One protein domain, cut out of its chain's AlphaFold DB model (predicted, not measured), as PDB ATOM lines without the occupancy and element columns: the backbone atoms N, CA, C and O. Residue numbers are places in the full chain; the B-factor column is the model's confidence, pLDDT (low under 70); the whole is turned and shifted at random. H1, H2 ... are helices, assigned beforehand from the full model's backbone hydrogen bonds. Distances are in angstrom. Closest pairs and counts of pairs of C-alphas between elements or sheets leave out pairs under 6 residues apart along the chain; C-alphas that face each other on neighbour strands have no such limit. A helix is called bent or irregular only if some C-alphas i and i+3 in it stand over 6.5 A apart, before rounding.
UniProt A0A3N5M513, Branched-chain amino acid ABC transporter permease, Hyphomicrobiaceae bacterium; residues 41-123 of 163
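What this domain is: This is residues 41 to 123 of the 163 residues of the protein "Branched-chain amino acid ABC transporter permease" of Hyphomicrobiaceae bacterium (UniProt A0A3N5M513). A long helix, H4, sharply bent into two arms, makes one side of a loose, open ring of helices, and H2 makes the other side. At one end H3 folds against H4a as a short helical hairpin; at the other end H1 meets H2 with its last residues, and H4b comes back toward H1 and H2 without clearly touching either. The printed part has 83 residues with four named helices, in the order H1, H2, H3, H4, and no named strand; the class is all helix. The whole is loose, with a radius of gyration of the C-alphas of 15.2 A, and elongated, spanning 49 by 26 by 19 A.

Where its parts are: H4, residues 90 to 122, was assigned as one helix by its hydrogen bonds, but it is bent: C-alphas 102 and 105 are 7.3 A apart. Its arm H4a, residues 90 to 102, is 17.7 A long and begins with C-alpha 90 at (168.924, 140.352, 177.217). Its arm H4b, residues 105 to 122, is 26.3 A long, has a kink of 27 degrees near residue 112 and ends with C-alpha 122 at (136.908, 146.185, 180.981). H3, residues 78 to 85, is 10.1 A long. H2, residues 59 to 75, is 24.6 A long. H1, residues 41 to 54, is 20.1 A long and begins with C-alpha 41 at (139.866, 165.401, 167.127).

How they stand to each other: The lines of H4a and H4b stand at 80 degrees, about perpendicular. H3 and H4a form a helical hairpin: they touch, H4a with residues 97 to 101 alone, and run opposite ways at a shallow tilt of 15 degrees. Their closest C-alphas, those of Ala 82 and Asn 97, are 6.9 A apart. H2 and H3 are close but not clearly touching, with the C-alphas of Ile 75 and Val 81 closest at 6.6 A, and about perpendicular at 75 degrees. H1 touches H2 with residues 50 to 54 alone; the closest C-alphas, those of Gly 54 and Gly 65, are 3.7 A apart. H1 and H2 run opposite ways at a steep tilt of 62 degrees. H4b and H1 are close but not clearly touching, with the C-alphas of Leu 53 and Met 120 closest at 7.3 A, and run the same way at a shallow tilt of 27 degrees. H2 and H4b are near each other, with 8 pairs of C-alphas within 10 A. H2 and H4a are apart, and so are H3 and H4b. Each O i to N i+4 pair is within hydrogen-bond range in H1, H2 and H3, against 7 of 9 in H4a and 10 of 14 in H4b.

The domain as a whole: The two C-alphas farthest apart, those of Ala 57 and Gly 91, are 49.2 A apart. The printed part has no cut, and its three links are tight. Residues 86 to 92, of which 90 to 92 belong to H4, stand free. The mean pLDDT of the printed part is 71.9; 40 residues are under 70, among them residues 75 to 86 and 88 to 109.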
ATOM      1  N   ILE A  41     141.001 166.166 166.593       86.94
ATOM      2  CA  ILE A  41     139.866 165.401 167.127       86.94
ATOM      3  C   ILE A  41     140.342 164.302 168.081       86.94
ATOM      4  O   ILE A  41     139.695 164.005 169.084       86.94
ATOM      5  N   VAL A  42     141.511 163.719 167.817       84.94
ATOM      6  CA  VAL A  42     142.110 162.709 168.694       84.94
ATOM      7  C   VAL A  42     142.357 163.277 170.098       84.94
ATOM      8  O   VAL A  42     142.034 162.618 171.082       84.94
ATOM      9  N   LYS A  43     142.844 164.520 170.218       85.69
ATOM     10  CA  LYS A  43     143.105 165.153 171.521       85.69
ATOM     11  C   LYS A  43     141.843 165.532 172.272       85.69
ATOM     12  O   LYS A  43     141.783 165.331 173.482       85.69
ATOM     13  N   THR A  44     140.822 166.033 171.588       88.38
ATOM     14  CA  THR A  44     139.539 166.325 172.246       88.38
ATOM     15  C   THR A  44     138.866 165.041 172.724       88.38
ATOM     16  O   THR A  44     138.351 164.993 173.839       88.38
ATOM     17  N   THR A  45     138.956 163.974 171.930       86.44
ATOM     18  CA  THR A  45     138.451 162.651 172.297       86.44
ATOM     19  C   THR A  45     139.190 162.117 173.525       86.44
ATOM     20  O   THR A  45     138.530 161.724 174.481       86.44
ATOM     21  N   GLU A  46     140.529 162.179 173.569       83.12
ATOM     22  CA  GLU A  46     141.331 161.786 174.746       83.12
ATOM     23  C   GLU A  46     140.839 162.464 176.038       83.12
ATOM     24  O   GLU A  46     140.627 161.789 177.046       83.12
ATOM     25  N   VAL A  47     140.592 163.778 176.001       86.81
ATOM     26  CA  VAL A  47     140.061 164.531 177.151       86.81
ATOM     27  C   VAL A  47     138.660 164.051 177.542       86.81
ATOM     28  O   VAL A  47     138.383 163.868 178.729       86.81
ATOM     29  N   LEU A  48     137.780 163.795 176.569       86.31
ATOM     30  CA  LEU A  48     136.447 163.243 176.837       86.31
ATOM     31  C   LEU A  48     136.530 161.877 177.512       86.31
ATOM     32  O   LEU A  48     135.750 161.601 178.422       86.31
ATOM     33  N   ILE A  49     137.486 161.040 177.115       82.56
ATOM     34  CA  ILE A  49     137.615 159.710 177.699       82.56
ATOM     35  C   ILE A  49     138.147 159.785 179.128       82.56
ATOM     36  O   ILE A  49     137.623 159.082 179.983       82.56
ATOM     37  N   MET A  50     139.108 160.664 179.428       83.06
ATOM     38  CA  MET A  50     139.558 160.892 180.812       83.06
ATOM     39  C   MET A  50     138.381 161.224 181.743       83.06
ATOM     40  O   MET A  50     138.274 160.676 182.843       83.06
ATOM     41  N   VAL A  51     137.466 162.083 181.282       82.56
ATOM     42  CA  VAL A  51     136.258 162.470 182.026       82.56
ATOM     43  C   VAL A  51     135.252 161.317 182.094       82.56
ATOM     44  O   VAL A  51     134.695 161.039 183.155       82.56
ATOM     45  N   TYR A  52     135.034 160.606 180.986       80.94
ATOM     46  CA  TYR A  52     134.077 159.504 180.914       80.94
ATOM     47  C   TYR A  52     134.496 158.307 181.779       80.94
ATOM     48  O   TYR A  52     133.676 157.763 182.516       80.94
ATOM     49  N   LEU A  53     135.783 157.951 181.746       79.00
ATOM     50  CA  LEU A  53     136.389 156.903 182.571       79.00
ATOM     51  C   LEU A  53     136.269 157.226 184.068       79.00
ATOM     52  O   LEU A  53     136.073 156.334 184.893       79.00
ATOM     53  N   GLY A  54     136.377 158.506 184.425       78.31
ATOM     54  CA  GLY A  54     136.201 158.983 185.792       78.31
ATOM     55  C   GLY A  54     134.749 158.980 186.279       78.31
ATOM     56  O   GLY A  54     134.496 158.682 187.446       78.31
ATOM     57  N   GLY A  55     133.802 159.264 185.382       74.44
ATOM     58  CA  GLY A  55     132.360 159.238 185.620       74.44
ATOM     59  C   GLY A  55     131.680 160.579 185.318       74.44
ATOM     60  O   GLY A  55     132.001 161.601 185.917       74.44
ATOM     61  N   ILE A  56     130.660 160.563 184.451       68.62
ATOM     62  CA  ILE A  56     129.969 161.758 183.915       68.62
ATOM     63  C   ILE A  56     129.318 162.685 184.962       68.62
ATOM     64  O   ILE A  56     129.006 163.832 184.651       68.62
ATOM     65  N   ALA A  57     129.085 162.194 186.182       66.62
ATOM     66  CA  ALA A  57     128.344 162.897 187.231       66.62
ATOM     67  C   ALA A  57     129.189 163.223 188.480       66.62
ATOM     68  O   ALA A  57     128.647 163.735 189.455       66.62
ATOM     69  N   SER A  58     130.499 162.933 188.490       73.62
ATOM     70  CA  SER A  58     131.343 163.094 189.686       73.62
ATOM     71  C   SER A  58     132.645 163.835 189.392       73.62
ATOM     72  O   SER A  58     133.519 163.322 188.700       73.62
ATOM     73  N   ILE A  59     132.822 165.013 190.002       77.19
ATOM     74  CA  ILE A  59     134.043 165.834 189.873       77.19
ATOM     75  C   ILE A  59     135.282 165.068 190.371       77.19
ATOM     76  O   ILE A  59     136.323 165.071 189.718       77.19
ATOM     77  N   GLY A  60     135.167 164.370 191.509       76.44
ATOM     78  CA  GLY A  60     136.260 163.558 192.059       76.44
ATOM     79  C   GLY A  60     136.555 162.308 191.223       76.44
ATOM     80  O   GLY A  60     137.711 161.906 191.109       76.44
ATOM     81  N   GLY A  61     135.521 161.737 190.597       79.06
ATOM     82  CA  GLY A  61     135.662 160.654 189.628       79.06
ATOM     83  C   GLY A  61     136.489 161.087 188.421       79.06
ATOM     84  O   GLY A  61     137.458 160.414 188.090       79.06
ATOM     85  N   SER A  62     136.190 162.249 187.831       83.44
ATOM     86  CA  SER A  62     136.932 162.804 186.687       83.44
ATOM     87  C   SER A  62     138.420 163.027 186.971       83.44
ATOM     88  O   SER A  62     139.252 162.713 186.124       83.44
ATOM     89  N   ILE A  63     138.782 163.519 188.163       85.12
ATOM     90  CA  ILE A  63     140.192 163.714 188.551       85.12
ATOM     91  C   ILE A  63     140.915 162.365 188.648       85.12
ATOM     92  O   ILE A  63     142.014 162.205 188.117       85.12
ATOM     93  N   LEU A  64     140.287 161.378 189.296       81.69
ATOM     94  CA  LEU A  64     140.856 160.038 189.429       81.69
ATOM     95  C   LEU A  64     140.936 159.323 188.069       81.69
ATOM     96  O   LEU A  64     141.930 158.664 187.785       81.69
ATOM     97  N   GLY A  65     139.931 159.502 187.208       81.50
ATOM     98  CA  GLY A  65     139.901 158.993 185.838       81.50
ATOM     99  C   GLY A  65     141.024 159.567 184.980       81.50
ATOM    100  O   GLY A  65     141.728 158.809 184.320       81.50
ATOM    101  N   ALA A  66     141.264 160.880 185.060       85.31
ATOM    102  CA  ALA A  66     142.388 161.525 184.386       85.31
ATOM    103  C   ALA A  66     143.744 161.004 184.892       85.31
ATOM    104  O   ALA A  66     144.620 160.696 184.082       85.31
ATOM    105  N   ALA A  67     143.913 160.851 186.209       85.38
ATOM    106  CA  ALA A  67     145.141 160.317 186.797       85.38
ATOM    107  C   ALA A  67     145.401 158.864 186.369       85.38
ATOM    108  O   ALA A  67     146.503 158.534 185.941       85.38
ATOM    109  N   ILE A  68     144.383 158.006 186.427       83.06
ATOM    110  CA  ILE A  68     144.495 156.589 186.059       83.06
ATOM    111  C   ILE A  68     144.735 156.426 184.567       83.06
ATOM    112  O   ILE A  68     145.596 155.643 184.181       83.06
ATOM    113  N   TYR A  69     144.028 157.187 183.733       81.75
ATOM    114  CA  TYR A  69     144.273 157.185 182.298       81.75
ATOM    115  C   TYR A  69     145.708 157.620 181.982       81.75
ATOM    116  O   TYR A  69     146.401 156.947 181.226       81.75
ATOM    117  N   THR A  70     146.193 158.683 182.625       84.12
ATOM    118  CA  THR A  70     147.576 159.153 182.454       84.12
ATOM    119  C   THR A  70     148.593 158.101 182.901       84.12
ATOM    120  O   THR A  70     149.530 157.809 182.165       84.12
ATOM    121  N   LEU A  71     148.393 157.472 184.064       81.75
ATOM    122  CA  LEU A  71     149.266 156.403 184.562       81.75
ATOM    123  C   LEU A  71     149.271 155.185 183.642       81.75
ATOM    124  O   LEU A  71     150.325 154.611 183.377       81.75
ATOM    125  N   LEU A  72     148.103 154.802 183.134       75.75
ATOM    126  CA  LEU A  72     147.977 153.693 182.204       75.75
ATOM    127  C   LEU A  72     148.747 153.969 180.909       75.75
ATOM    128  O   LEU A  72     149.479 153.103 180.434       75.75
ATOM    129  N   LEU A  73     148.633 155.185 180.369       74.12
ATOM    130  CA  LEU A  73     149.407 155.609 179.205       74.12
ATOM    131  C   LEU A  73     150.920 155.626 179.478       74.12
ATOM    132  O   LEU A  73     151.695 155.252 178.599       74.12
ATOM    133  N   GLU A  74     151.348 156.024 180.679       76.38
ATOM    134  CA  GLU A  74     152.768 156.065 181.056       76.38
ATOM    135  C   GLU A  74     153.366 154.659 181.236       76.38
ATOM    136  O   GLU A  74     154.514 154.428 180.859       76.38
ATOM    137  N   ILE A  75     152.592 153.696 181.755       68.25
ATOM    138  CA  ILE A  75     153.007 152.285 181.893       68.25
ATOM    139  C   ILE A  75     153.164 151.624 180.525       68.25
ATOM    140  O   ILE A  75     154.093 150.851 180.309       68.25
ATOM    141  N   LEU A  76     152.284 151.952 179.584       62.44
ATOM    142  CA  LEU A  76     152.362 151.487 178.198       62.44
ATOM    143  C   LEU A  76     153.443 152.190 177.388       62.44
ATOM    144  O   LEU A  76     153.688 151.829 176.233       62.44
ATOM    145  N   ARG A  77     154.077 153.214 177.960       67.50
ATOM    146  CA  ARG A  77     155.107 153.958 177.269       67.50
ATOM    147  C   ARG A  77     156.311 153.033 177.062       67.50
ATOM    148  O   ARG A  77     156.847 152.516 178.040       67.50
ATOM    149  N   PRO A  78     156.783 152.841 175.819       60.34
ATOM    150  CA  PRO A  78     157.869 151.909 175.507       60.34
ATOM    151  C   PRO A  78     159.141 152.149 176.316       60.34
ATOM    152  O   PRO A  78     159.825 151.202 176.674       60.34
ATOM    153  N   SER A  79     159.434 153.409 176.647       59.25
ATOM    154  CA  SER A  79     160.544 153.789 177.523       59.25
ATOM    155  C   SER A  79     160.390 153.232 178.939       59.25
ATOM    156  O   SER A  79     161.350 152.731 179.512       59.25
ATOM    157  N   THR A  80     159.176 153.276 179.486       66.50
ATOM    158  CA  THR A  80     158.848 152.750 180.814       66.50
ATOM    159  C   THR A  80     158.817 151.227 180.797       66.50
ATOM    160  O   THR A  80     159.360 150.596 181.698       66.50
ATOM    161  N   VAL A  81     158.257 150.623 179.743       65.00
ATOM    162  CA  VAL A  81     158.280 149.167 179.531       65.00
ATOM    163  C   VAL A  81     159.718 148.664 179.425       65.00
ATOM    164  O   VAL A  81     160.056 147.678 180.070       65.00
ATOM    165  N   ALA A  82     160.588 149.363 178.691       63.62
ATOM    166  CA  ALA A  82     162.003 149.022 178.586       63.62
ATOM    167  C   ALA A  82     162.708 149.071 179.953       63.62
ATOM    168  O   ALA A  82     163.475 148.167 180.272       63.62
ATOM    169  N   SER A  83     162.411 150.070 180.793       64.75
ATOM    170  CA  SER A  83     162.951 150.148 182.158       64.75
ATOM    171  C   SER A  83     162.401 149.064 183.088       64.75
ATOM    172  O   SER A  83     163.176 148.450 183.814       64.75
ATOM    173  N   LEU A  84     161.096 148.793 183.063       64.19
ATOM    174  CA  LEU A  84     160.465 147.767 183.904       64.19
ATOM    175  C   LEU A  84     160.931 146.364 183.541       64.19
ATOM    176  O   LEU A  84     161.159 145.520 184.403       64.19
ATOM    177  N   LEU A  85     161.055 146.119 182.244       62.53
ATOM    178  CA  LEU A  85     161.338 144.802 181.734       62.53
ATOM    179  C   LEU A  85     162.874 144.575 181.706       62.53
ATOM    180  O   LEU A  85     163.281 143.434 181.587       62.53
ATOM    181  N   SER A  86     163.729 145.594 181.931       64.62
ATOM    182  CA  SER A  86     165.205 145.459 182.065       64.62
ATOM    183  C   SER A  86     165.667 144.424 183.104       64.62
ATOM    184  O   SER A  86     166.813 143.980 183.090       64.62
ATOM    185  N   TRP A  87     164.754 144.016 183.984       71.75
ATOM    186  CA  TRP A  87     164.898 142.887 184.896       71.75
ATOM    187  C   TRP A  87     164.925 141.504 184.193       71.75
ATOM    188  O   TRP A  87     165.274 140.504 184.816       71.75
ATOM    189  N   LEU A  88     164.584 141.418 182.901       66.31
ATOM    190  CA  LEU A  88     164.521 140.195 182.091       66.31
ATOM    191  C   LEU A  88     165.818 139.991 181.262       66.31
ATOM    192  O   LEU A  88     166.399 140.969 180.787       66.31
ATOM    193  N   PRO A  89     166.264 138.741 181.016       65.81
ATOM    194  CA  PRO A  89     167.498 138.449 180.272       65.81
ATOM    195  C   PRO A  89     167.539 139.015 178.839       65.81
ATOM    196  O   PRO A  89     166.595 138.855 178.061       65.81
ATOM    197  N   SER A  90     168.687 139.593 178.461       64.12
ATOM    198  CA  SER A  90     168.924 140.352 177.217       64.12
ATOM    199  C   SER A  90     168.650 139.594 175.905       64.12
ATOM    200  O   SER A  90     168.262 140.212 174.916       64.12
ATOM    201  N   GLY A  91     168.747 138.258 175.889       65.19
ATOM    202  CA  GLY A  91     168.567 137.438 174.678       65.19
ATOM    203  C   GLY A  91     167.150 137.428 174.077       65.19
ATOM    204  O   GLY A  91     166.997 137.247 172.873       65.19
ATOM    205  N   LEU A  92     166.113 137.662 174.887       64.38
ATOM    206  CA  LEU A  92     164.726 137.864 174.425       64.38
ATOM    207  C   LEU A  92     164.377 139.353 174.278       64.38
ATOM    208  O   LEU A  92     163.380 139.713 173.654       64.38
ATOM    209  N   PHE A  93     165.209 140.215 174.853       60.78
ATOM    210  CA  PHE A  93     164.917 141.613 175.114       60.78
ATOM    211  C   PHE A  93     165.206 142.530 173.935       60.78
ATOM    212  O   PHE A  93     164.372 143.351 173.552       60.78
ATOM    213  N   ASP A  94     166.378 142.345 173.335       64.88
ATOM    214  CA  ASP A  94     166.838 143.120 172.191       64.88
ATOM    215  C   ASP A  94     165.924 142.995 170.959       64.88
ATOM    216  O   ASP A  94     165.593 144.030 170.373       64.88
ATOM    217  N   PRO A  95     165.426 141.803 170.559       64.81
ATOM    218  CA  PRO A  95     164.476 141.716 169.453       64.81
ATOM    219  C   PRO A  95     163.108 142.302 169.824       64.81
ATOM    220  O   PRO A  95     162.545 143.054 169.032       64.81
ATOM    221  N   LEU A  96     162.581 142.033 171.023       63.91
ATOM    222  CA  LEU A  96     161.252 142.500 171.429       63.91
ATOM    223  C   LEU A  96     161.194 144.032 171.533       63.91
ATOM    224  O   LEU A  96     160.290 144.662 170.985       63.91
ATOM    225  N   ASN A  97     162.197 144.642 172.172       64.50
ATOM    226  CA  ASN A  97     162.284 146.090 172.326       64.50
ATOM    227  C   ASN A  97     162.514 146.778 170.972       64.50
ATOM    228  O   ASN A  97     161.889 147.793 170.683       64.50
ATOM    229  N   LYS A  98     163.326 146.190 170.082       63.62
ATOM    230  CA  LYS A  98     163.521 146.696 168.714       63.62
ATOM    231  C   LYS A  98     162.244 146.602 167.868       63.62
ATOM    232  O   LYS A  98     161.947 147.544 167.141       63.62
ATOM    233  N   TYR A  99     161.448 145.536 168.000       65.62
ATOM    234  CA  TYR A  99     160.136 145.428 167.344       65.62
ATOM    235  C   TYR A  99     159.150 146.485 167.854       65.62
ATOM    236  O   TYR A  99     158.491 147.134 167.039       65.62
ATOM    237  N   VAL A 100     159.092 146.707 169.171       62.09
ATOM    238  CA  VAL A 100     158.272 147.764 169.778       62.09
ATOM    239  C   VAL A 100     158.740 149.133 169.284       62.09
ATOM    240  O   VAL A 100     157.929 149.883 168.752       62.09
ATOM    241  N   ILE A 101     160.041 149.439 169.349       61.09
ATOM    242  CA  ILE A 101     160.593 150.744 168.961       61.09
ATOM    243  C   ILE A 101     160.434 151.026 167.458       61.09
ATOM    244  O   ILE A 101     160.080 152.143 167.082       61.09
ATOM    245  N   SER A 102     160.630 150.027 166.589       61.47
ATOM    246  CA  SER A 102     160.504 150.188 165.131       61.47
ATOM    247  C   SER A 102     159.056 150.264 164.630       61.47
ATOM    248  O   SER A 102     158.812 150.937 163.633       61.47
ATOM    249  N   HIS A 103     158.082 149.637 165.302       59.94
ATOM    250  CA  HIS A 103     156.662 149.727 164.913       59.94
ATOM    251  C   HIS A 103     155.911 150.913 165.548       59.94
ATOM    252  O   HIS A 103     154.759 151.176 165.192       59.94
ATOM    253  N   LEU A 104     156.542 151.665 166.456       55.62
ATOM    254  CA  LEU A 104     155.909 152.747 167.222       55.62
ATOM    255  C   LEU A 104     155.293 153.867 166.381       55.62
ATOM    256  O   LEU A 104     154.327 154.473 166.833       55.62
ATOM    257  N   GLY A 105     155.796 154.140 165.176       60.28
ATOM    258  CA  GLY A 105     155.206 155.162 164.302       60.28
ATOM    259  C   GLY A 105     153.755 154.846 163.915       60.28
ATOM    260  O   GLY A 105     152.899 155.726 163.968       60.28
ATOM    261  N   ILE A 106     153.468 153.578 163.600       63.47
ATOM    262  CA  ILE A 106     152.136 153.107 163.188       63.47
ATOM    263  C   ILE A 106     151.330 152.628 164.398       63.47
ATOM    264  O   ILE A 106     150.152 152.965 164.534       63.47
ATOM    265  N   LEU A 107     151.956 151.878 165.316       60.38
ATOM    266  CA  LEU A 107     151.261 151.365 166.495       60.38
ATOM    267  C   LEU A 107     150.748 152.505 167.369       60.38
ATOM    268  O   LEU A 107     149.650 152.395 167.889       60.38
ATOM    269  N   ARG A 108     151.435 153.648 167.471       61.38
ATOM    270  CA  ARG A 108     150.921 154.783 168.254       61.38
ATOM    271  C   ARG A 108     149.554 155.285 167.770       61.38
ATOM    272  O   ARG A 108     148.777 155.766 168.587       61.38
ATOM    273  N   MET A 109     149.243 155.141 166.481       64.50
ATOM    274  CA  MET A 109     147.978 155.594 165.898       64.50
ATOM    275  C   MET A 109     146.821 154.605 166.131       64.50
ATOM    276  O   MET A 109     145.674 155.030 166.217       64.50
ATOM    277  N   ILE A 110     147.112 153.306 166.285       73.00
ATOM    278  CA  ILE A 110     146.095 152.247 166.453       73.00
ATOM    279  C   ILE A 110     146.009 151.766 167.901       73.00
ATOM    280  O   ILE A 110     144.922 151.577 168.435       73.00
ATOM    281  N   ILE A 111     147.146 151.586 168.563       73.19
ATOM    282  CA  ILE A 111     147.227 150.993 169.897       73.19
ATOM    283  C   ILE A 111     146.632 151.923 170.953       73.19
ATOM    284  O   ILE A 111     145.987 151.433 171.864       73.19
ATOM    285  N   MET A 112     146.770 153.245 170.808       70.50
ATOM    286  CA  MET A 112     146.181 154.211 171.744       70.50
ATOM    287  C   MET A 112     144.643 154.134 171.761       70.50
ATOM    288  O   MET A 112     144.090 153.894 172.833       70.50
ATOM    289  N   PRO A 113     143.929 154.248 170.620       71.31
ATOM    290  CA  PRO A 113     142.474 154.093 170.608       71.31
ATOM    291  C   PRO A 113     142.018 152.647 170.850       71.31
ATOM    292  O   PRO A 113     140.992 152.443 171.490       71.31
ATOM    293  N   LEU A 114     142.760 151.631 170.399       78.31
ATOM    294  CA  LEU A 114     142.396 150.228 170.634       78.31
ATOM    295  C   LEU A 114     142.493 149.863 172.118       78.31
ATOM    296  O   LEU A 114     141.588 149.245 172.675       78.31
ATOM    297  N   LEU A 115     143.582 150.263 172.769       70.12
ATOM    298  CA  LEU A 115     143.782 150.011 174.186       70.12
ATOM    299  C   LEU A 115     142.777 150.785 175.028       70.12
ATOM    300  O   LEU A 115     142.274 150.275 176.021       70.12
ATOM    301  N   LEU A 116     142.422 151.986 174.592       68.12
ATOM    302  CA  LEU A 116     141.345 152.746 175.190       68.12
ATOM    303  C   LEU A 116     139.990 152.034 175.085       68.12
ATOM    304  O   LEU A 116     139.282 151.931 176.083       68.12
ATOM    305  N   VAL A 117     139.639 151.509 173.906       73.94
ATOM    306  CA  VAL A 117     138.426 150.697 173.725       73.94
ATOM    307  C   VAL A 117     138.466 149.475 174.639       73.94
ATOM    308  O   VAL A 117     137.465 149.165 175.279       73.94
ATOM    309  N   LEU A 118     139.626 148.830 174.781       74.81
ATOM    310  CA  LEU A 118     139.814 147.704 175.695       74.81
ATOM    311  C   LEU A 118     139.585 148.111 177.162       74.81
ATOM    312  O   LEU A 118     138.900 147.414 177.902       74.81
ATOM    313  N   VAL A 119     140.092 149.266 177.589       69.38
ATOM    314  CA  VAL A 119     139.865 149.799 178.943       69.38
ATOM    315  C   VAL A 119     138.391 150.122 179.167       69.38
ATOM    316  O   VAL A 119     137.840 149.831 180.225       69.38
ATOM    317  N   MET A 120     137.733 150.680 178.155       71.69
ATOM    318  CA  MET A 120     136.315 151.015 178.192       71.69
ATOM    319  C   MET A 120     135.430 149.755 178.215       71.69
ATOM    320  O   MET A 120     134.362 149.777 178.826       71.69
ATOM    321  N   ILE A 121     135.904 148.642 177.635       73.50
ATOM    322  CA  ILE A 121     135.247 147.327 177.691       73.50
ATOM    323  C   ILE A 121     135.448 146.632 179.045       73.50
ATOM    324  O   ILE A 121     134.528 145.979 179.534       73.50
ATOM    325  N   PHE A 122     136.611 146.798 179.681       64.88
ATOM    326  CA  PHE A 122     136.908 146.185 180.981       64.88
ATOM    327  C   PHE A 122     136.410 147.011 182.178       64.88
ATOM    328  O   PHE A 122     136.111 146.441 183.227       64.88
ATOM    329  N   TRP A 123     136.233 148.327 182.033       61.97
ATOM    330  CA  TRP A 123     135.683 149.196 183.084       61.97
ATOM    331  C   TRP A 123     134.514 150.093 182.624       61.97
ATOM    332  O   TRP A 123     134.566 151.317 182.752       61.97
TER     333      TRP A 123